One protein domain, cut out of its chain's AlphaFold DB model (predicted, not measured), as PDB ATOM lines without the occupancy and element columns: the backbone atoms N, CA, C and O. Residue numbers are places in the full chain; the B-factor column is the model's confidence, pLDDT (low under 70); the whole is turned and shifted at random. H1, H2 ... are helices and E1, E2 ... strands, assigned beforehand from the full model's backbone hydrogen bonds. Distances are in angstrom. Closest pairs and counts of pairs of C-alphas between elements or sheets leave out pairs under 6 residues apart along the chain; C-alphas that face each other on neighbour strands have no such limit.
ATOM      1  N   LEU A  12      96.423 119.624  67.226       73.69
ATOM      2  CA  LEU A  12      95.100 119.091  66.938       73.69
ATOM      3  C   LEU A  12      95.242 117.683  66.362       73.69
ATOM      4  O   LEU A  12      95.963 117.478  65.387       73.69
ATOM      5  N   LYS A  13      94.556 116.714  66.963       74.69
ATOM      6  CA  LYS A  13      94.529 115.322  66.502       74.69
ATOM      7  C   LYS A  13      93.091 114.902  66.261       74.69
ATOM      8  O   LYS A  13      92.231 115.193  67.087       74.69
ATOM      9  N   PHE A  14      92.843 114.194  65.167       74.38
ATOM     10  CA  PHE A  14      91.522 113.683  64.810       74.38
ATOM     11  C   PHE A  14      91.501 112.160  64.873       74.38
ATOM     12  O   PHE A  14      92.455 111.501  64.466       74.38
ATOM     13  N   ALA A  15      90.389 111.606  65.338       72.81
ATOM     14  CA  ALA A  15      90.084 110.195  65.215       72.81
ATOM     15  C   ALA A  15      88.664 110.042  64.660       72.81
ATOM     16  O   ALA A  15      87.680 110.482  65.255       72.81
ATOM     17  N   SER A  16      88.565 109.398  63.502       66.50
ATOM     18  CA  SER A  16      87.299 109.039  62.874       66.50
ATOM     19  C   SER A  16      87.430 107.678  62.208       66.50
ATOM     20  O   SER A  16      88.456 107.373  61.608       66.50
ATOM     21  N   ASN A  17      86.373 106.880  62.273       64.50
ATOM     22  CA  ASN A  17      86.193 105.720  61.406       64.50
ATOM     23  C   ASN A  17      85.130 106.101  60.361       64.50
ATOM     24  O   ASN A  17      84.174 106.786  60.719       64.50
ATOM     25  N   ALA A  18      85.277 105.685  59.098       58.50
ATOM     26  CA  ALA A  18      84.325 105.986  58.021       58.50
ATOM     27  C   ALA A  18      82.880 105.574  58.369       58.50
ATOM     28  O   ALA A  18      81.924 106.207  57.924       58.50
ATOM     29  N   SER A  19      82.731 104.556  59.219       63.28
ATOM     30  CA  SER A  19      81.441 104.061  59.712       63.28
ATOM     31  C   SER A  19      80.986 104.706  61.030       63.28
ATOM     32  O   SER A  19      79.896 104.404  61.513       63.28
ATOM     33  N   SER A  20      81.807 105.559  61.654       67.25
ATOM     34  CA  SER A  20      81.487 106.167  62.948       67.25
ATOM     35  C   SER A  20      80.453 107.287  62.788       67.25
ATOM     36  O   SER A  20      80.648 108.190  61.972       67.25
ATOM     37  N   PRO A  21      79.379 107.306  63.597       76.00
ATOM     38  CA  PRO A  21      78.400 108.392  63.584       76.00
ATOM     39  C   PRO A  21      78.914 109.676  64.261       76.00
ATOM     40  O   PRO A  21      78.183 110.667  64.321       76.00
ATOM     41  N   TYR A  22      80.141 109.664  64.781       78.19
ATOM     42  CA  TYR A  22      80.794 110.796  65.426       78.19
ATOM     43  C   TYR A  22      82.287 110.859  65.085       78.19
ATOM     44  O   TYR A  22      82.929 109.844  64.800       78.19
ATOM     45  N   LEU A  23      82.834 112.066  65.155       82.75
ATOM     46  CA  LEU A  23      84.247 112.379  65.003       82.75
ATOM     47  C   LEU A  23      84.794 112.873  66.342       82.75
ATOM     48  O   LEU A  23      84.156 113.672  67.025       82.75
ATOM     49  N   LEU A  24      85.974 112.387  66.715       83.69
ATOM     50  CA  LEU A  24      86.692 112.829  67.905       83.69
ATOM     51  C   LEU A  24      87.841 113.739  67.481       83.69
ATOM     52  O   LEU A  24      88.566 113.424  66.536       83.69
ATOM     53  N   ALA A  25      88.029 114.846  68.191       81.38
ATOM     54  CA  ALA A  25      89.188 115.705  68.003       81.38
ATOM     55  C   ALA A  25      89.773 116.134  69.348       81.38
ATOM     56  O   ALA A  25      89.068 116.674  70.190       81.38
ATOM     57  N   ILE A  26      91.067 115.912  69.555       80.44
ATOM     58  CA  ILE A  26      91.780 116.365  70.751       80.44
ATOM     59  C   ILE A  26      92.567 117.609  70.382       80.44
ATOM     60  O   ILE A  26      93.390 117.583  69.467       80.44
ATOM     61  N   PHE A  27      92.326 118.683  71.120       80.06
ATOM     62  CA  PHE A  27      93.023 119.946  70.980       80.06
ATOM     63  C   PHE A  27      93.775 120.278  72.268       80.06
ATOM     64  O   PHE A  27      93.166 120.501  73.316       80.06
ATOM     65  N   LYS A  28      95.104 120.348  72.181       76.88
ATOM     66  CA  LYS A  28      95.970 120.818  73.268       76.88
ATOM     67  C   LYS A  28      96.451 122.227  72.957       76.88
ATOM     68  O   LYS A  28      97.262 122.417  72.052       76.88
ATOM     69  N   ARG A  29      95.942 123.204  73.715       68.00
ATOM     70  CA  ARG A  29      96.358 124.615  73.614       68.00
ATOM     71  C   ARG A  29      97.600 124.911  74.455       68.00
ATOM     72  O   ARG A  29      98.392 125.764  74.075       68.00
ATOM     73  N   HIS A  30      97.734 124.254  75.606       69.75
ATOM     74  CA  HIS A  30      98.818 124.461  76.564       69.75
ATOM     75  C   HIS A  30      99.175 123.133  77.240       69.75
ATOM     76  O   HIS A  30      98.336 122.237  77.314       69.75
ATOM     77  N   ILE A  31     100.381 123.016  77.808       66.94
ATOM     78  CA  ILE A  31     100.878 121.775  78.433       66.94
ATOM     79  C   ILE A  31     100.051 121.289  79.633       66.94
ATOM     80  O   ILE A  31     100.258 120.180  80.088       66.94
ATOM     81  N   ASN A  32      99.107 122.095  80.126       74.00
ATOM     82  CA  ASN A  32      98.208 121.750  81.234       74.00
ATOM     83  C   ASN A  32      96.720 121.867  80.846       74.00
ATOM     84  O   ASN A  32      95.854 121.779  81.717       74.00
ATOM     85  N   GLU A  33      96.406 122.091  79.564       77.69
ATOM     86  CA  GLU A  33      95.033 122.258  79.071       77.69
ATOM     87  C   GLU A  33      94.762 121.392  77.843       77.69
ATOM     88  O   GLU A  33      95.366 121.569  76.780       77.69
ATOM     89  N   GLU A  34      93.780 120.507  77.974       83.19
ATOM     90  CA  GLU A  34      93.339 119.622  76.902       83.19
ATOM     91  C   GLU A  34      91.829 119.764  76.700       83.19
ATOM     92  O   GLU A  34      91.038 119.708  77.641       83.19
ATOM     93  N   THR A  35      91.416 119.966  75.456       86.12
ATOM     94  CA  THR A  35      90.009 119.990  75.071       86.12
ATOM     95  C   THR A  35      89.744 118.819  74.142       86.12
ATOM     96  O   THR A  35      90.278 118.771  73.035       86.12
ATOM     97  N   LEU A  36      88.889 117.900  74.571       87.69
ATOM     98  CA  LEU A  36      88.338 116.866  73.715       87.69
ATOM     99  C   LEU A  36      87.021 117.355  73.115       87.69
ATOM    100  O   LEU A  36      86.101 117.738  73.831       87.69
ATOM    101  N   TRP A  37      86.935 117.302  71.797       89.62
ATOM    102  CA  TRP A  37      85.739 117.567  71.021       89.62
ATOM    103  C   TRP A  37      85.136 116.256  70.536       89.62
ATOM    104  O   TRP A  37      85.840 115.384  70.020       89.62
ATOM    105  N   VAL A  38      83.819 116.152  70.654       90.69
ATOM    106  CA  VAL A  38      83.017 115.060  70.110       90.69
ATOM    107  C   VAL A  38      81.984 115.677  69.180       90.69
ATOM    108  O   VAL A  38      81.051 116.332  69.636       90.69
ATOM    109  N   ALA A  39      82.161 115.484  67.877       90.50
ATOM    110  CA  ALA A  39      81.281 116.021  66.850       90.50
ATOM    111  C   ALA A  39      80.366 114.918  66.303       90.50
ATOM    112  O   ALA A  39      80.831 113.983  65.652       90.50
ATOM    113  N   PHE A  40      79.062 115.021  66.541       88.06
ATOM    114  CA  PHE A  40      78.072 114.073  66.034       88.06
ATOM    115  C   PHE A  40      77.624 114.442  64.623       88.06
ATOM    116  O   PHE A  40      77.218 115.573  64.341       88.06
ATOM    117  N   ARG A  41      77.626 113.451  63.731       82.25
ATOM    118  CA  ARG A  41      77.095 113.613  62.381       82.25
ATOM    119  C   ARG A  41      75.564 113.645  62.429       82.25
ATOM    120  O   ARG A  41      74.926 112.730  62.962       82.25
ATOM    121  N   GLY A  42      74.980 114.676  61.823       73.94
ATOM    122  CA  GLY A  42      73.551 114.715  61.512       73.94
ATOM    123  C   GLY A  42      73.163 113.724  60.410       73.94
ATOM    124  O   GLY A  42      74.006 113.075  59.790       73.94
ATOM    125  N   THR A  43      71.871 113.605  60.138       67.69
ATOM    126  CA  THR A  43      71.389 112.805  59.004       67.69
ATOM    127  C   THR A  43      71.557 113.595  57.705       67.69
ATOM    128  O   THR A  43      71.295 114.794  57.677       67.69
ATOM    129  N   ALA A  44      71.984 112.928  56.627       55.66
ATOM    130  CA  ALA A  44      72.219 113.569  55.327       55.66
ATOM    131  C   ALA A  44      70.934 114.132  54.683       55.66
ATOM    132  O   ALA A  44      71.000 115.102  53.935       55.66
ATOM    133  N   ASN A  45      69.770 113.568  55.025       56.62
ATOM    134  CA  ASN A  45      68.468 113.956  54.495       56.62
ATOM    135  C   ASN A  45      67.555 114.481  55.609       56.62
ATOM    136  O   ASN A  45      66.958 113.709  56.353       56.62
ATOM    137  N   ILE A  46      67.389 115.803  55.688       53.56
ATOM    138  CA  ILE A  46      66.462 116.453  56.635       53.56
ATOM    139  C   ILE A  46      64.999 116.031  56.372       53.56
ATOM    140  O   ILE A  46      64.183 116.010  57.290       53.56
ATOM    141  N   SER A  47      64.659 115.643  55.136       50.12
ATOM    142  CA  SER A  47      63.331 115.098  54.814       50.12
ATOM    143  C   SER A  47      63.080 113.761  55.508       50.12
ATOM    144  O   SER A  47      62.029 113.604  56.119       50.12
ATOM    145  N   ASP A  48      64.050 112.842  55.461       51.91
ATOM    146  CA  ASP A  48      63.943 111.525  56.101       51.91
ATOM    147  C   ASP A  48      63.837 111.683  57.614       51.91
ATOM    148  O   ASP A  48      63.000 111.051  58.249       51.91
ATOM    149  N   VAL A  49      64.594 112.636  58.164       52.28
ATOM    150  CA  VAL A  49      64.497 113.072  59.558       52.28
ATOM    151  C   VAL A  49      63.080 113.489  59.919       52.28
ATOM    152  O   VAL A  49      62.560 112.992  60.900       52.28
ATOM    153  N   LEU A  50      62.420 114.352  59.148       51.25
ATOM    154  CA  LEU A  50      61.053 114.794  59.460       51.25
ATOM    155  C   LEU A  50      60.027 113.660  59.448       51.25
ATOM    156  O   LEU A  50      59.052 113.719  60.193       51.25
ATOM    157  N   THR A  51      60.253 112.633  58.633       48.44
ATOM    158  CA  THR A  51      59.446 111.407  58.624       48.44
ATOM    159  C   THR A  51      59.800 110.432  59.753       48.44
ATOM    160  O   THR A  51      58.890 109.803  60.290       48.44
ATOM    161  N   ASP A  52      61.075 110.339  60.145       47.47
ATOM    162  CA  ASP A  52      61.599 109.438  61.191       47.47
ATOM    163  C   ASP A  52      61.573 110.038  62.602       47.47
ATOM    164  O   ASP A  52      61.736 109.316  63.596       47.47
ATOM    165  N   LEU A  53      61.325 111.347  62.710       52.47
ATOM    166  CA  LEU A  53      60.928 112.077  63.915       52.47
ATOM    167  C   LEU A  53      59.530 111.622  64.343       52.47
ATOM    168  O   LEU A  53      58.571 112.379  64.452       52.47
ATOM    169  N   SER A  54      59.417 110.323  64.569       52.00
ATOM    170  CA  SER A  54      58.385 109.708  65.362       52.00
ATOM    171  C   SER A  54      58.322 110.460  66.693       52.00
ATOM    172  O   SER A  54      59.290 110.501  67.448       52.00
ATOM    173  N   ILE A  55      57.176 111.097  66.951       58.75
ATOM    174  CA  ILE A  55      56.895 112.050  68.048       58.75
ATOM    175  C   ILE A  55      56.818 111.329  69.408       58.75
ATOM    176  O   ILE A  55      56.030 111.643  70.295       58.75
ATOM    177  N   TYR A  56      57.596 110.268  69.577       66.00
ATOM    178  CA  TYR A  56      57.669 109.549  70.825       66.00
ATOM    179  C   TYR A  56      58.679 110.259  71.703       66.00
ATOM    180  O   TYR A  56      59.879 110.297  71.428       66.00
ATOM    181  N   HIS A  57      58.170 110.819  72.785       76.38
ATOM    182  CA  HIS A  57      58.991 111.307  73.868       76.38
ATOM    183  C   HIS A  57      59.349 110.153  74.800       76.38
ATOM    184  O   HIS A  57      58.598 109.189  74.954       76.38
ATOM    185  N   THR A  58      60.505 110.252  75.437       80.62
ATOM    186  CA  THR A  58      60.894 109.377  76.537       80.62
ATOM    187  C   THR A  58      61.189 110.222  77.767       80.62
ATOM    188  O   THR A  58      61.660 111.357  77.656       80.62
ATOM    189  N   LEU A  59      60.851 109.687  78.939       84.94
ATOM    190  CA  LEU A  59      61.112 110.339  80.210       84.94
ATOM    191  C   LEU A  59      62.558 110.063  80.620       84.94
ATOM    192  O   LEU A  59      62.964 108.913  80.768       84.94
ATOM    193  N   ILE A  60      63.316 111.129  80.839       85.69
ATOM    194  CA  ILE A  60      64.625 111.100  81.487       85.69
ATOM    195  C   ILE A  60      64.517 111.774  82.856       85.69
ATOM    196  O   ILE A  60      63.542 112.465  83.152       85.69
ATOM    197  N   SER A  61      65.554 111.651  83.686       83.75
ATOM    198  CA  SER A  61      65.596 112.255  85.031       83.75
ATOM    199  C   SER A  61      65.355 113.771  85.057       83.75
ATOM    200  O   SER A  61      65.025 114.327  86.101       83.75
ATOM    201  N   SER A  62      65.554 114.446  83.922       83.00
ATOM    202  CA  SER A  62      65.411 115.896  83.788       83.00
ATOM    203  C   SER A  62      64.127 116.326  83.064       83.00
ATOM    204  O   SER A  62      63.877 117.520  82.994       83.00
ATOM    205  N   GLY A  63      63.295 115.409  82.555       86.62
ATOM    206  CA  GLY A  63      62.061 115.744  81.830       86.62
ATOM    207  C   GLY A  63      61.809 114.858  80.611       86.62
ATOM    208  O   GLY A  63      62.369 113.771  80.502       86.62
ATOM    209  N   MET A  64      60.956 115.310  79.691       84.25
ATOM    210  CA  MET A  64      60.654 114.571  78.458       84.25
ATOM    211  C   MET A  64      61.560 115.034  77.321       84.25
ATOM    212  O   MET A  64      61.685 116.233  77.088       84.25
ATOM    213  N   VAL A  65      62.155 114.085  76.599       86.81
ATOM    214  CA  VAL A  65      63.044 114.337  75.451       86.81
ATOM    215  C   VAL A  65      62.657 113.470  74.258       86.81
ATOM    216  O   VAL A  65      61.994 112.444  74.422       86.81
ATOM    217  N   HIS A  66      63.074 113.849  73.052       83.81
ATOM    218  CA  HIS A  66      62.807 113.057  71.850       83.81
ATOM    219  C   HIS A  66      63.494 111.676  71.922       83.81
ATOM    220  O   HIS A  66      64.720 111.579  72.050       83.81
ATOM    221  N   LYS A  67      62.718 110.586  71.806       82.69
ATOM    222  CA  LYS A  67      63.187 109.200  72.011       82.69
ATOM    223  C   LYS A  67      64.328 108.814  71.074       82.69
ATOM    224  O   LYS A  67      65.272 108.158  71.508       82.69
ATOM    225  N   GLY A  68      64.267 109.229  69.807       79.94
ATOM    226  CA  GLY A  68      65.307 108.913  68.825       79.94
ATOM    227  C   GLY A  68      66.664 109.529  69.174       79.94
ATOM    228  O   GLY A  68      67.696 108.870  69.050       79.94
ATOM    229  N   PHE A  69      66.667 110.767  69.677       85.12
ATOM    230  CA  PHE A  69      67.908 111.430  70.079       85.12
ATOM    231  C   PHE A  69      68.437 110.851  71.386       85.12
ATOM    232  O   PHE A  69      69.630 110.583  71.482       85.12
ATOM    233  N   ALA A  70      67.551 110.585  72.351       87.25
ATOM    234  CA  ALA A  70      67.923 109.958  73.616       87.25
ATOM    235  C   ALA A  70      68.562 108.582  73.405       87.25
ATOM    236  O   ALA A  70      69.600 108.305  73.997       87.25
ATOM    237  N   LYS A  71      68.000 107.763  72.504       86.56
ATOM    238  CA  LYS A  71      68.576 106.467  72.131       86.56
ATOM    239  C   LYS A  71      69.998 106.624  71.585       86.56
ATOM    240  O   LYS A  71      70.923 106.029  72.130       86.56
ATOM    241  N   ARG A  72      70.199 107.477  70.574       86.12
ATOM    242  CA  ARG A  72      71.533 107.698  69.984       86.12
ATOM    243  C   ARG A  72      72.536 108.276  70.984       86.12
ATOM    244  O   ARG A  72      73.701 107.900  70.951       86.12
ATOM    245  N   ALA A  73      72.091 109.163  71.873       89.38
ATOM    246  CA  ALA A  73      72.929 109.699  72.942       89.38
ATOM    247  C   ALA A  73      73.320 108.615  73.962       89.38
ATOM    248  O   ALA A  73      74.459 108.590  74.409       89.38
ATOM    249  N   SER A  74      72.411 107.691  74.295       88.50
ATOM    250  CA  SER A  74      72.699 106.579  75.216       88.50
ATOM    251  C   SER A  74      73.621 105.503  74.629       88.50
ATOM    252  O   SER A  74      74.317 104.827  75.375       88.50
ATOM    253  N   GLU A  75      73.643 105.351  73.303       87.25
ATOM    254  CA  GLU A  75      74.542 104.424  72.599       87.25
ATOM    255  C   GLU A  75      75.973 104.972  72.475       87.25
ATOM    256  O   GLU A  75      76.907 104.221  72.188       87.25
ATOM    257  N   PHE A  76      76.168 106.279  72.677       87.06
ATOM    258  CA  PHE A  76      77.499 106.868  72.676       87.06
ATOM    259  C   PHE A  76      78.276 106.404  73.923       87.06
ATOM    260  O   PHE A  76      77.782 106.589  75.037       87.06
ATOM    261  N   PRO A  77      79.493 105.838  73.777       86.19
ATOM    262  CA  PRO A  77      80.253 105.237  74.878       86.19
ATOM    263  C   PRO A  77      80.924 106.302  75.760       86.19
ATOM    264  O   PRO A  77      82.149 106.382  75.872       86.19
ATOM    265  N   CYS A  78      80.113 107.154  76.383       82.12
ATOM    266  CA  CYS A  78      80.607 108.294  77.135       82.12
ATOM    267  C   CYS A  78      81.346 107.875  78.405       82.12
ATOM    268  O   CYS A  78      82.345 108.493  78.749       82.12
ATOM    269  N   ASP A  79      80.918 106.797  79.062       81.75
ATOM    270  CA  ASP A  79      81.588 106.301  80.266       81.75
ATOM    271  C   ASP A  79      83.022 105.847  79.970       81.75
ATOM    272  O   ASP A  79      83.946 106.170  80.715       81.75
ATOM    273  N   THR A  80      83.238 105.163  78.841       82.00
ATOM    274  CA  THR A  80      84.580 104.792  78.370       82.00
ATOM    275  C   THR A  80      85.435 106.035  78.149       82.00
ATOM    276  O   THR A  80      86.544 106.116  78.672       82.00
ATOM    277  N   LEU A  81      84.888 107.030  77.447       80.00
ATOM    278  CA  LEU A  81      85.576 108.288  77.169       80.00
ATOM    279  C   LEU A  81      85.938 109.044  78.454       80.00
ATOM    280  O   LEU A  81      87.066 109.496  78.629       80.00
ATOM    281  N   MET A  82      84.987 109.161  79.378       78.06
ATOM    282  CA  MET A  82      85.177 109.841  80.655       78.06
ATOM    283  C   MET A  82      86.206 109.119  81.526       78.06
ATOM    284  O   MET A  82      87.011 109.776  82.182       78.06
ATOM    285  N   ASN A  83      86.232 107.786  81.512       78.50
ATOM    286  CA  ASN A  83      87.238 107.006  82.229       78.50
ATOM    287  C   ASN A  83      88.641 107.213  81.647       78.50
ATOM    288  O   ASN A  83      89.576 107.461  82.409       78.50
ATOM    289  N   GLU A  84      88.795 107.207  80.322       75.25
ATOM    290  CA  GLU A  84      90.074 107.528  79.666       75.25
ATOM    291  C   GLU A  84      90.546 108.955  79.987       75.25
ATOM    292  O   GLU A  84      91.722 109.187  80.272       75.25
ATOM    293  N   LEU A  85      89.624 109.920  80.034       73.56
ATOM    294  CA  LEU A  85      89.941 111.290  80.441       73.56
ATOM    295  C   LEU A  85      90.301 111.410  81.928       73.56
ATOM    296  O   LEU A  85      90.910 112.404  82.316       73.56
ATOM    297  N   ARG A  86      89.970 110.443  82.786       71.12
ATOM    298  CA  ARG A  86      90.319 110.492  84.217       71.12
ATOM    299  C   ARG A  86      91.684 109.902  84.532       71.12
ATOM    300  O   ARG A  86      92.320 110.353  85.477       71.12
ATOM    301  N   THR A  87      92.146 108.915  83.770       66.94
ATOM    302  CA  THR A  87      93.419 108.225  84.056       66.94
ATOM    303  C   THR A  87      94.637 109.129  83.866       66.94
ATOM    304  O   THR A  87      95.656 108.962  84.535       66.94
ATOM    305  N   THR A  88      94.526 110.147  83.020       61.91
ATOM    306  CA  THR A  88      95.582 111.128  82.759       61.91
ATOM    307  C   THR A  88      95.540 112.255  83.802       61.91
ATOM    308  O   THR A  88      94.856 113.266  83.640       61.91
ATOM    309  N   HIS A  89      96.256 112.079  84.910       54.22
ATOM    310  CA  HIS A  89      96.352 113.073  85.982       54.22
ATOM    311  C   HIS A  89      97.254 114.242  85.526       54.22
ATOM    312  O   HIS A  89      98.242 113.993  84.839       54.22
ATOM    313  N   ASN A  90      96.901 115.489  85.887       60.03
ATOM    314  CA  ASN A  90      97.647 116.764  85.695       60.03
ATOM    315  C   ASN A  90      97.140 117.784  84.649       60.03
ATOM    316  O   ASN A  90      97.790 118.808  84.459       60.03
ATOM    317  N   TYR A  91      95.969 117.598  84.026       67.19
ATOM    318  CA  TYR A  91      95.438 118.569  83.049       67.19
ATOM    319  C   TYR A  91      94.060 119.107  83.450       67.19
ATOM    320  O   TYR A  91      93.197 118.354  83.916       67.19
ATOM    321  N   ARG A  92      93.822 120.402  83.199       70.94
ATOM    322  CA  ARG A  92      92.461 120.939  83.070       70.94
ATOM    323  C   ARG A  92      91.878 120.399  81.777       70.94
ATOM    324  O   ARG A  92      92.392 120.709  80.699       70.94
ATOM    325  N   LYS A  93      90.822 119.592  81.882       82.81
ATOM    326  CA  LYS A  93      90.195 118.983  80.714       82.81
ATOM    327  C   LYS A  93      88.829 119.557  80.463       82.81
ATOM    328  O   LYS A  93      88.044 119.781  81.383       82.81
ATOM    329  N   ARG A  94      88.549 119.769  79.187       87.25
ATOM    330  CA  ARG A  94      87.221 120.114  78.704       87.25
ATOM    331  C   ARG A  94      86.748 119.019  77.774       87.25
ATOM    332  O   ARG A  94      87.500 118.592  76.904       87.25
ATOM    333  N   LEU A  95      85.506 118.603  77.949       89.62
ATOM    334  CA  LEU A  95      84.798 117.749  77.014       89.62
ATOM    335  C   LEU A  95      83.711 118.588  76.357       89.62
ATOM    336  O   LEU A  95      82.799 119.048  77.037       89.62
ATOM    337  N   ILE A  96      83.826 118.813  75.055       92.12
ATOM    338  CA  ILE A  96      82.880 119.618  74.292       92.12
ATOM    339  C   ILE A  96      82.154 118.715  73.304       92.12
ATOM    340  O   ILE A  96      82.753 118.177  72.373       92.12
ATOM    341  N   PHE A  97      80.852 118.569  73.502       93.88
ATOM    342  CA  PHE A  97      79.968 117.944  72.532       93.88
ATOM    343  C   PHE A  97      79.507 118.980  71.508       93.88
ATOM    344  O   PHE A  97      79.224 120.130  71.840       93.88
ATOM    345  N   THR A  98      79.434 118.580  70.248       93.56
ATOM    346  CA  THR A  98      78.889 119.407  69.172       93.56
ATOM    347  C   THR A  98      78.348 118.524  68.059       93.56
ATOM    348  O   THR A  98      78.496 117.300  68.091       93.56
ATOM    349  N   GLY A  99      77.712 119.112  67.059       88.19
ATOM    350  CA  GLY A  99      77.284 118.387  65.886       88.19
ATOM    351  C   GLY A  99      76.880 119.308  64.752       88.19
ATOM    352  O   GLY A  99      77.227 120.482  64.690       88.19
ATOM    353  N   HIS A 100      76.173 118.715  63.802       79.25
ATOM    354  CA  HIS A 100      75.529 119.438  62.720       79.25
ATOM    355  C   HIS A 100      74.081 118.970  62.609       79.25
ATOM    356  O   HIS A 100      73.830 117.758  62.546       79.25
ATOM    357  N   SER A 101      73.135 119.909  62.531       77.12
ATOM    358  CA  SER A 101      71.705 119.618  62.382       77.12
ATOM    359  C   SER A 101      71.220 118.696  63.515       77.12
ATOM    360  O   SER A 101      71.343 119.036  64.687       77.12
ATOM    361  N   LEU A 102      70.730 117.490  63.215       79.62
ATOM    362  CA  LEU A 102      70.349 116.517  64.246       79.62
ATOM    363  C   LEU A 102      71.480 116.113  65.200       79.62
ATOM    364  O   LEU A 102      71.211 115.691  66.326       79.62
ATOM    365  N   GLY A 103      72.732 116.194  64.750       85.31
ATOM    366  CA  GLY A 103      73.887 115.884  65.585       85.31
ATOM    367  C   GLY A 103      73.956 116.783  66.820       85.31
ATOM    368  O   GLY A 103      74.349 116.319  67.885       85.31
ATOM    369  N   ASP A 104      73.485 118.026  66.710       87.81
ATOM    370  CA  ASP A 104      73.459 118.963  67.832       87.81
ATOM    371  C   ASP A 104      72.492 118.535  68.936       87.81
ATOM    372  O   ASP A 104      72.770 118.685  70.125       87.81
ATOM    373  N   SER A 105      71.367 117.930  68.554       87.62
ATOM    374  CA  SER A 105      70.413 117.400  69.522       87.62
ATOM    375  C   SER A 105      70.991 116.240  70.326       87.62
ATOM    376  O   SER A 105      70.760 116.128  71.531       87.62
ATOM    377  N   ILE A 106      71.770 115.388  69.658       90.00
ATOM    378  CA  ILE A 106      72.490 114.282  70.296       90.00
ATOM    379  C   ILE A 106      73.581 114.845  71.217       90.00
ATOM    380  O   ILE A 106      73.689 114.401  72.356       90.00
ATOM    381  N   ALA A 107      74.326 115.860  70.764       92.44
ATOM    382  CA  ALA A 107      75.361 116.532  71.548       92.44
ATOM    383  C   ALA A 107      74.823 117.087  72.875       92.44
ATOM    384  O   ALA A 107      75.364 116.784  73.943       92.44
ATOM    385  N   HIS A 108      73.707 117.823  72.823       92.44
ATOM    386  CA  HIS A 108      73.062 118.357  74.021       92.44
ATOM    387  C   HIS A 108      72.616 117.249  74.975       92.44
ATOM    388  O   HIS A 108      72.854 117.351  76.176       92.44
ATOM    389  N   LEU A 109      72.020 116.162  74.475       92.31
ATOM    390  CA  LEU A 109      71.602 115.049  75.334       92.31
ATOM    391  C   LEU A 109      72.784 114.309  75.965       92.31
ATOM    392  O   LEU A 109      72.711 113.974  77.148       92.31
ATOM    393  N   CYS A 110      73.886 114.121  75.236       92.75
ATOM    394  CA  CYS A 110      75.124 113.589  75.802       92.75
ATOM    395  C   CYS A 110      75.606 114.461  76.969       92.75
ATOM    396  O   CYS A 110      75.861 113.940  78.055       92.75
ATOM    397  N   ALA A 111      75.655 115.787  76.807       92.69
ATOM    398  CA  ALA A 111      76.032 116.682  77.901       92.69
ATOM    399  C   ALA A 111      75.067 116.591  79.096       92.69
ATOM    400  O   ALA A 111      75.521 116.484  80.234       92.69
ATOM    401  N   ILE A 112      73.749 116.553  78.861       91.75
ATOM    402  CA  ILE A 112      72.738 116.411  79.925       91.75
ATOM    403  C   ILE A 112      72.945 115.116  80.719       91.75
ATOM    404  O   ILE A 112      72.935 115.147  81.951       91.75
ATOM    405  N   PHE A 113      73.135 113.983  80.037       90.94
ATOM    406  CA  PHE A 113      73.329 112.686  80.691       90.94
ATOM    407  C   PHE A 113      74.600 112.654  81.539       90.94
ATOM    408  O   PHE A 113      74.572 112.148  82.660       90.94
ATOM    409  N   ASN A 114      75.685 113.258  81.054       89.25
ATOM    410  CA  ASN A 114      76.946 113.268  81.785       89.25
ATOM    411  C   ASN A 114      76.948 114.264  82.948       89.25
ATOM    412  O   ASN A 114      77.399 113.912  84.032       89.25
ATOM    413  N   LEU A 115      76.383 115.462  82.779       88.38
ATOM    414  CA  LEU A 115      76.237 116.429  83.875       88.38
ATOM    415  C   LEU A 115      75.322 115.901  84.991       88.38
ATOM    416  O   LEU A 115      75.507 116.216  86.163       88.38
ATOM    417  N   ALA A 116      74.327 115.078  84.646       84.38
ATOM    418  CA  ALA A 116      73.472 114.428  85.632       84.38
ATOM    419  C   ALA A 116      74.177 113.296  86.405       84.38
ATOM    420  O   ALA A 116      73.708 112.922  87.485       84.38
ATOM    421  N   ASN A 117      75.278 112.750  85.882       81.56
ATOM    422  CA  ASN A 117      76.012 111.663  86.511       81.56
ATOM    423  C   ASN A 117      77.009 112.212  87.546       81.56
ATOM    424  O   ASN A 117      78.086 112.704  87.220       81.56
ATOM    425  N   LYS A 118      76.654 112.066  88.829       69.81
ATOM    426  CA  LYS A 118      77.444 112.542  89.981       69.81
ATOM    427  C   LYS A 118      78.843 111.924  90.086       69.81
ATOM    428  O   LYS A 118      79.681 112.451  90.816       69.81
ATOM    429  N   SER A 119      79.100 110.815  89.392       68.94
ATOM    430  CA  SER A 119      80.422 110.185  89.356       68.94
ATOM    431  C   SER A 119      81.448 111.066  88.645       68.94
ATOM    432  O   SER A 119      82.641 110.973  88.943       68.94
ATOM    433  N   TYR A 120      81.001 111.945  87.747       65.19
ATOM    434  CA  TYR A 120      81.832 112.908  87.041       65.19
ATOM    435  C   TYR A 120      81.904 114.206  87.856       65.19
ATOM    436  O   TYR A 120      81.063 115.093  87.742       65.19
ATOM    437  N   LYS A 121      82.905 114.281  88.745       62.53
ATOM    438  CA  LYS A 121      83.294 115.527  89.433       62.53
ATOM    439  C   LYS A 121      83.811 116.557  88.413       62.53
ATOM    440  O   LYS A 121      83.972 116.224  87.248       62.53
ATOM    441  N   GLU A 122      84.114 117.774  88.874       67.56
ATOM    442  CA  GLU A 122      84.490 119.002  88.130       67.56
ATOM    443  C   GLU A 122      85.498 118.878  86.954       67.56
ATOM    444  O   GLU A 122      85.709 119.856  86.238       67.56
ATOM    445  N   ASN A 123      86.115 117.713  86.725       68.44
ATOM    446  CA  ASN A 123      87.052 117.443  85.636       68.44
ATOM    447  C   ASN A 123      86.727 116.100  84.927       68.44
ATOM    448  O   ASN A 123      86.722 115.060  85.597       68.44
ATOM    449  N   PRO A 124      86.520 116.079  83.593       77.56
ATOM    450  CA  PRO A 124      86.513 117.228  82.682       77.56
ATOM    451  C   PRO A 124      85.302 118.146  82.884       77.56
ATOM    452  O   PRO A 124      84.205 117.690  83.196       77.56
ATOM    453  N   GLN A 125      85.487 119.442  82.632       88.00
ATOM    454  CA  GLN A 125      84.365 120.364  82.469       88.00
ATOM    455  C   GLN A 125      83.631 120.034  81.168       88.00
ATOM    456  O   GLN A 125      84.241 119.981  80.098       88.00
ATOM    457  N   ILE A 126      82.326 119.807  81.260       91.00
ATOM    458  CA  ILE A 126      81.511 119.351  80.133       91.00
ATOM    459  C   ILE A 126      80.790 120.538  79.510       91.00
ATOM    460  O   ILE A 126      80.163 121.306  80.227       91.00
ATOM    461  N   TYR A 127      80.823 120.662  78.191       92.94
ATOM    462  CA  TYR A 127      80.079 121.674  77.450       92.94
ATOM    463  C   TYR A 127      79.384 121.053  76.243       92.94
ATOM    464  O   TYR A 127      79.806 120.015  75.734       92.94
ATOM    465  N   SER A 128      78.338 121.714  75.760       93.38
ATOM    466  CA  SER A 128      77.709 121.407  74.482       93.38
ATOM    467  C   SER A 128      77.501 122.676  73.667       93.38
ATOM    468  O   SER A 128      76.949 123.659  74.168       93.38
ATOM    469  N   ILE A 129      77.939 122.650  72.411       91.94
ATOM    470  CA  ILE A 129      77.813 123.754  71.458       91.94
ATOM    471  C   ILE A 129      77.040 123.256  70.241       91.94
ATOM    472  O   ILE A 129      77.440 122.279  69.612       91.94
ATOM    473  N   ALA A 130      75.963 123.952  69.898       87.69
ATOM    474  CA  ALA A 130      75.063 123.595  68.812       87.69
ATOM    475  C   ALA A 130      74.829 124.749  67.834       87.69
ATOM    476  O   ALA A 130      74.813 125.913  68.244       87.69
ATOM    477  N   PHE A 131      74.545 124.418  66.572       82.56
ATOM    478  CA  PHE A 131      74.270 125.372  65.498       82.56
ATOM    479  C   PHE A 131      72.934 125.037  64.827       82.56
ATOM    480  O   PHE A 131      72.851 124.190  63.942       82.56
ATOM    481  N   GLY A 132      71.866 125.708  65.258       68.62
ATOM    482  CA  GLY A 132      70.526 125.465  64.724       68.62
ATOM    483  C   GLY A 132      69.907 124.145  65.198       68.62
ATOM    484  O   GLY A 132      69.065 123.584  64.500       68.62
ATOM    485  N   SER A 133      70.302 123.638  66.381       67.31
ATOM    486  CA  SER A 133      69.732 122.399  66.937       67.31
ATOM    487  C   SER A 133      68.208 122.461  66.965       67.31
ATOM    488  O   SER A 133      67.649 123.424  67.503       67.31
ATOM    489  N   PRO A 134      67.518 121.405  66.512       68.25
ATOM    490  CA  PRO A 134      66.106 121.270  66.796       68.25
ATOM    491  C   PRO A 134      65.888 121.054  68.306       68.25
ATOM    492  O   PRO A 134      66.799 120.654  69.043       68.25
ATOM    493  N   PHE A 135      64.694 121.405  68.787       67.88
ATOM    494  CA  PHE A 135      64.348 121.362  70.210       67.88
ATOM    495  C   PHE A 135      64.367 119.923  70.752       67.88
ATOM    496  O   PHE A 135      63.720 119.036  70.202       67.88
ATOM    497  N   ILE A 136      65.122 119.672  71.826       72.31
ATOM    498  CA  ILE A 136      65.414 118.299  72.280       72.31
ATOM    499  C   ILE A 136      64.500 117.766  73.381       72.31
ATOM    500  O   ILE A 136      64.460 116.552  73.597       72.31
ATOM    501  N   GLY A 137      63.798 118.637  74.100       73.00
ATOM    502  CA  GLY A 137      62.997 118.234  75.248       73.00
ATOM    503  C   GLY A 137      62.232 119.378  75.883       73.00
ATOM    504  O   GLY A 137      62.591 120.531  75.707       73.00
ATOM    505  N   ASN A 138      61.178 119.040  76.617       75.62
ATOM    506  CA  ASN A 138      60.143 119.968  77.064       75.62
ATOM    507  C   ASN A 138      60.627 121.031  78.074       75.62
ATOM    508  O   ASN A 138      61.756 121.017  78.566       75.62
ATOM    509  N   ARG A 139      59.726 121.948  78.452       78.75
ATOM    510  CA  ARG A 139      59.985 122.999  79.455       78.75
ATOM    511  C   ARG A 139      60.589 122.463  80.762       78.75
ATOM    512  O   ARG A 139      61.446 123.120  81.345       78.75
ATOM    513  N   THR A 140      60.196 121.263  81.191       82.31
ATOM    514  CA  THR A 140      60.739 120.616  82.393       82.31
ATOM    515  C   THR A 140      62.245 120.372  82.289       82.31
ATOM    516  O   THR A 140      62.946 120.561  83.282       82.31
ATOM    517  N   VAL A 141      62.755 120.030  81.097       85.50
ATOM    518  CA  VAL A 141      64.198 119.884  80.847       85.50
ATOM    519  C   VAL A 141      64.914 121.213  81.058       85.50
ATOM    520  O   VAL A 141      65.886 121.263  81.808       85.50
ATOM    521  N   ALA A 142      64.406 122.301  80.476       84.62
ATOM    522  CA  ALA A 142      64.993 123.630  80.658       84.62
ATOM    523  C   ALA A 142      65.015 124.052  82.139       84.62
ATOM    524  O   ALA A 142      66.046 124.479  82.658       84.62
ATOM    525  N   GLU A 143      63.904 123.857  82.853       86.44
ATOM    526  CA  GLU A 143      63.805 124.151  84.288       86.44
ATOM    527  C   GLU A 143      64.746 123.278  85.128       86.44
ATOM    528  O   GLU A 143      65.340 123.749  86.096       86.44
ATOM    529  N   ALA A 144      64.922 122.003  84.771       87.56
ATOM    530  CA  ALA A 144      65.871 121.119  85.436       87.56
ATOM    531  C   ALA A 144      67.323 121.587  85.261       87.56
ATOM    532  O   ALA A 144      68.078 121.547  86.231       87.56
ATOM    533  N   LEU A 145      67.703 122.066  84.072       88.31
ATOM    534  CA  LEU A 145      69.046 122.602  83.824       88.31
ATOM    535  C   LEU A 145      69.307 123.882  84.617       88.31
ATOM    536  O   LEU A 145      70.367 124.005  85.224       88.31
ATOM    537  N   ILE A 146      68.332 124.791  84.677       87.69
ATOM    538  CA  ILE A 146      68.439 126.023  85.472       87.69
ATOM    539  C   ILE A 146      68.565 125.690  86.962       87.69
ATOM    540  O   ILE A 146      69.483 126.165  87.622       87.69
ATOM    541  N   ARG A 147      67.698 124.815  87.495       88.94
ATOM    542  CA  ARG A 147      67.736 124.417  88.917       88.94
ATOM    543  C   ARG A 147      69.053 123.765  89.324       88.94
ATOM    544  O   ARG A 147      69.470 123.907  90.467       88.94
ATOM    545  N   LYS A 148      69.694 123.036  88.408       88.19
ATOM    546  CA  LYS A 148      70.999 122.401  88.633       88.19
ATOM    547  C   LYS A 148      72.184 123.323  88.327       88.19
ATOM    548  O   LYS A 148      73.319 122.879  88.444       88.19
ATOM    549  N   ASN A 149      71.937 124.580  87.945       88.75
ATOM    550  CA  ASN A 149      72.952 125.543  87.516       88.75
ATOM    551  C   ASN A 149      73.805 125.045  86.330       88.75
ATOM    552  O   ASN A 149      74.996 125.324  86.223       88.75
ATOM    553  N   PHE A 150      73.193 124.267  85.435       89.88
ATOM    554  CA  PHE A 150      73.851 123.686  84.266       89.88
ATOM    555  C   PHE A 150      73.704 124.536  83.005       89.88
ATOM    556  O   PHE A 150      74.308 124.219  81.988       89.88
ATOM    557  N   ASN A 151      72.943 125.630  83.041       84.50
ATOM    558  CA  ASN A 151      72.703 126.503  81.888       84.50
ATOM    559  C   ASN A 151      73.998 127.014  81.231       84.50
ATOM    560  O   ASN A 151      74.067 127.075  80.009       84.50
ATOM    561  N   ASN A 152      75.048 127.290  82.011       88.50
ATOM    562  CA  ASN A 152      76.335 127.779  81.493       88.50
ATOM    563  C   ASN A 152      77.155 126.712  80.741       88.50
ATOM    564  O   ASN A 152      78.214 127.020  80.198       88.50
ATOM    565  N   HIS A 153      76.683 125.465  80.703       91.31
ATOM    566  CA  HIS A 153      77.320 124.371  79.972       91.31
ATOM    567  C   HIS A 153      76.810 124.244  78.529       91.31
ATOM    568  O   HIS A 153      77.366 123.467  77.756       91.31
ATOM    569  N   PHE A 154      75.768 124.990  78.148       90.75
ATOM    570  CA  PHE A 154      75.103 124.850  76.855       90.75
ATOM    571  C   PHE A 154      75.129 126.161  76.072       90.75
ATOM    572  O   PHE A 154      74.724 127.207  76.574       90.75
ATOM    573  N   LEU A 155      75.533 126.084  74.807       89.12
ATOM    574  CA  LEU A 155      75.439 127.170  73.839       89.12
ATOM    575  C   LEU A 155      74.695 126.668  72.601       89.12
ATOM    576  O   LEU A 155      75.100 125.685  71.987       89.12
ATOM    577  N   THR A 156      73.609 127.340  72.223       85.38
ATOM    578  CA  THR A 156      72.914 127.082  70.953       85.38
ATOM    579  C   THR A 156      72.899 128.364  70.142       85.38
ATOM    580  O   THR A 156      72.269 129.343  70.533       85.38
ATOM    581  N   ILE A 157      73.610 128.356  69.022       81.81
ATOM    582  CA  ILE A 157      73.668 129.465  68.076       81.81
ATOM    583  C   ILE A 157      72.590 129.215  67.027       81.81
ATOM    584  O   ILE A 157      72.570 128.163  66.397       81.81
ATOM    585  N   ILE A 158      71.675 130.166  66.853       75.75
ATOM    586  CA  ILE A 158      70.558 130.047  65.914       75.75
ATOM    587  C   ILE A 158      70.662 131.175  64.895       75.75
ATOM    588  O   ILE A 158      70.705 132.349  65.264       75.75
TER     589      ILE A 158
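This is residues 12 to 158 of the 236 residues of the protein "Hypothetical protein" of Rotaria sp. Silwood2 (UniProt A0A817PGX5). A twisted wall of six strands has the long helix H4 packed over one face, along E6 and E7, and no named helix on its other face. H4 lies between this wall and a small hairpin, E4 and E5, which has H2 beside E4 and H5 beside E5; H3 is by E6 and E3, and the short helix H1 lies far out. The printed part has 147 residues, with five named helices and eight named strands in the order E1 E2 E3 H1 E4 E5 H2 H3 E6 H4 E7 H5 E8, and its class is mixed, helices and strands. The large sheet is mixed, in the order E1 E2 E3 E6 E7 E8, and the small one, E4 and E5, is antiparallel. The whole is compact, with a radius of gyration of the C-alphas of 15.2 A and spans of 46 by 38 by 27 A.

The large sheet begins with E1, residues 12 to 15, E2, residues 22 to 30, and E3, residues 33 to 40, a meander, each strand the antiparallel neighbour of the one before. E1 and E2 form a hairpin, with N 13 and O 26 2.9 A apart, and so do E2 and E3, with N 25 and O 37 2.9 A apart, both within hydrogen-bond range. E6, residues 92 to 99, is the parallel neighbour of E3 at 17 degrees, with N 36 and O 94 at 2.8 A. E7, residues 125 to 131, is parallel to E6, with N 127 and O 95 at 2.8 A. E8, residues 154 to 157, an edge strand like E1, is parallel to E7, with N 155 and O 128 at 2.9 A. H4, residues 102 to 116, is on the sheet over E6 and E7 at a height over the sheet of 7.5 A, along the strands at 9 degrees to E6 on the local plane; its closest C-alphas to E7 are Asp 104 and Ala 130, 5.0 A apart. H3, residues 78 to 87, is on the sheet too, and with H4 it makes two layers, helices on one face of a sheet. E6, H4 and E7 form a strand-helix-strand unit, two parallel neighbour strands with a helix between, and so do E7, H5, residues 139 to 147, and E8; both crossovers are right-handed. H2, residues 67 to 75, touches residues 105 to 110 of H4 alone, at a steep tilt of 63 degrees, the same way, the closest C-alphas being those of Ala 73 and Cys 110, 5.3 A apart. H3 and H4 are close but not clearly touching, their closest C-alphas being those of Cys 78 and Asn 114, 7.7 A apart. E4, residues 57 to 60, and E5, residues 63 to 66, form a hairpin, with N 58 and O 65 2.8 A apart. The closest C-alphas of E4 and H2 are those of His 57 and Lys 67, 5.0 A apart, and those of E5 and H5 are Gly 63 and Val 141, 4.8 A apart. H1, residues 46 to 52, is only just apart from H4, with the closest C-alphas 8.3 A apart. In the five helices every O i to N i+4 pair is within hydrogen-bond range.

E1 begins at C-alpha 12, (95.100, 119.091, 66.938). E2 is 25.2 A long from first to last C-alpha, E3 22.9 A, E6 23.1 A and E7 20.4 A. H4 runs 21.7 A, from C-alpha 102 at (70.349, 116.517, 64.246) to C-alpha 116. H3 is 14.6 A long, and H2 and H5 are 12.3 A each. The shorter H1, E4 and E5 are passed over here. E8 ends at C-alpha 157, (73.668, 129.465, 68.076).

The two C-alphas farthest apart are those of Thr 51 and Asn 90, 47.1 A. The printed part has no cut and no long link; the links E1 to E2, H4 to E7, E7 to H5 and H5 to E8 are short, and the others are tight. The mean pLDDT of the printed part is 78.5, and 37 residues are under 70, among them residues 43 to 56, which include H1 with a mean of 51.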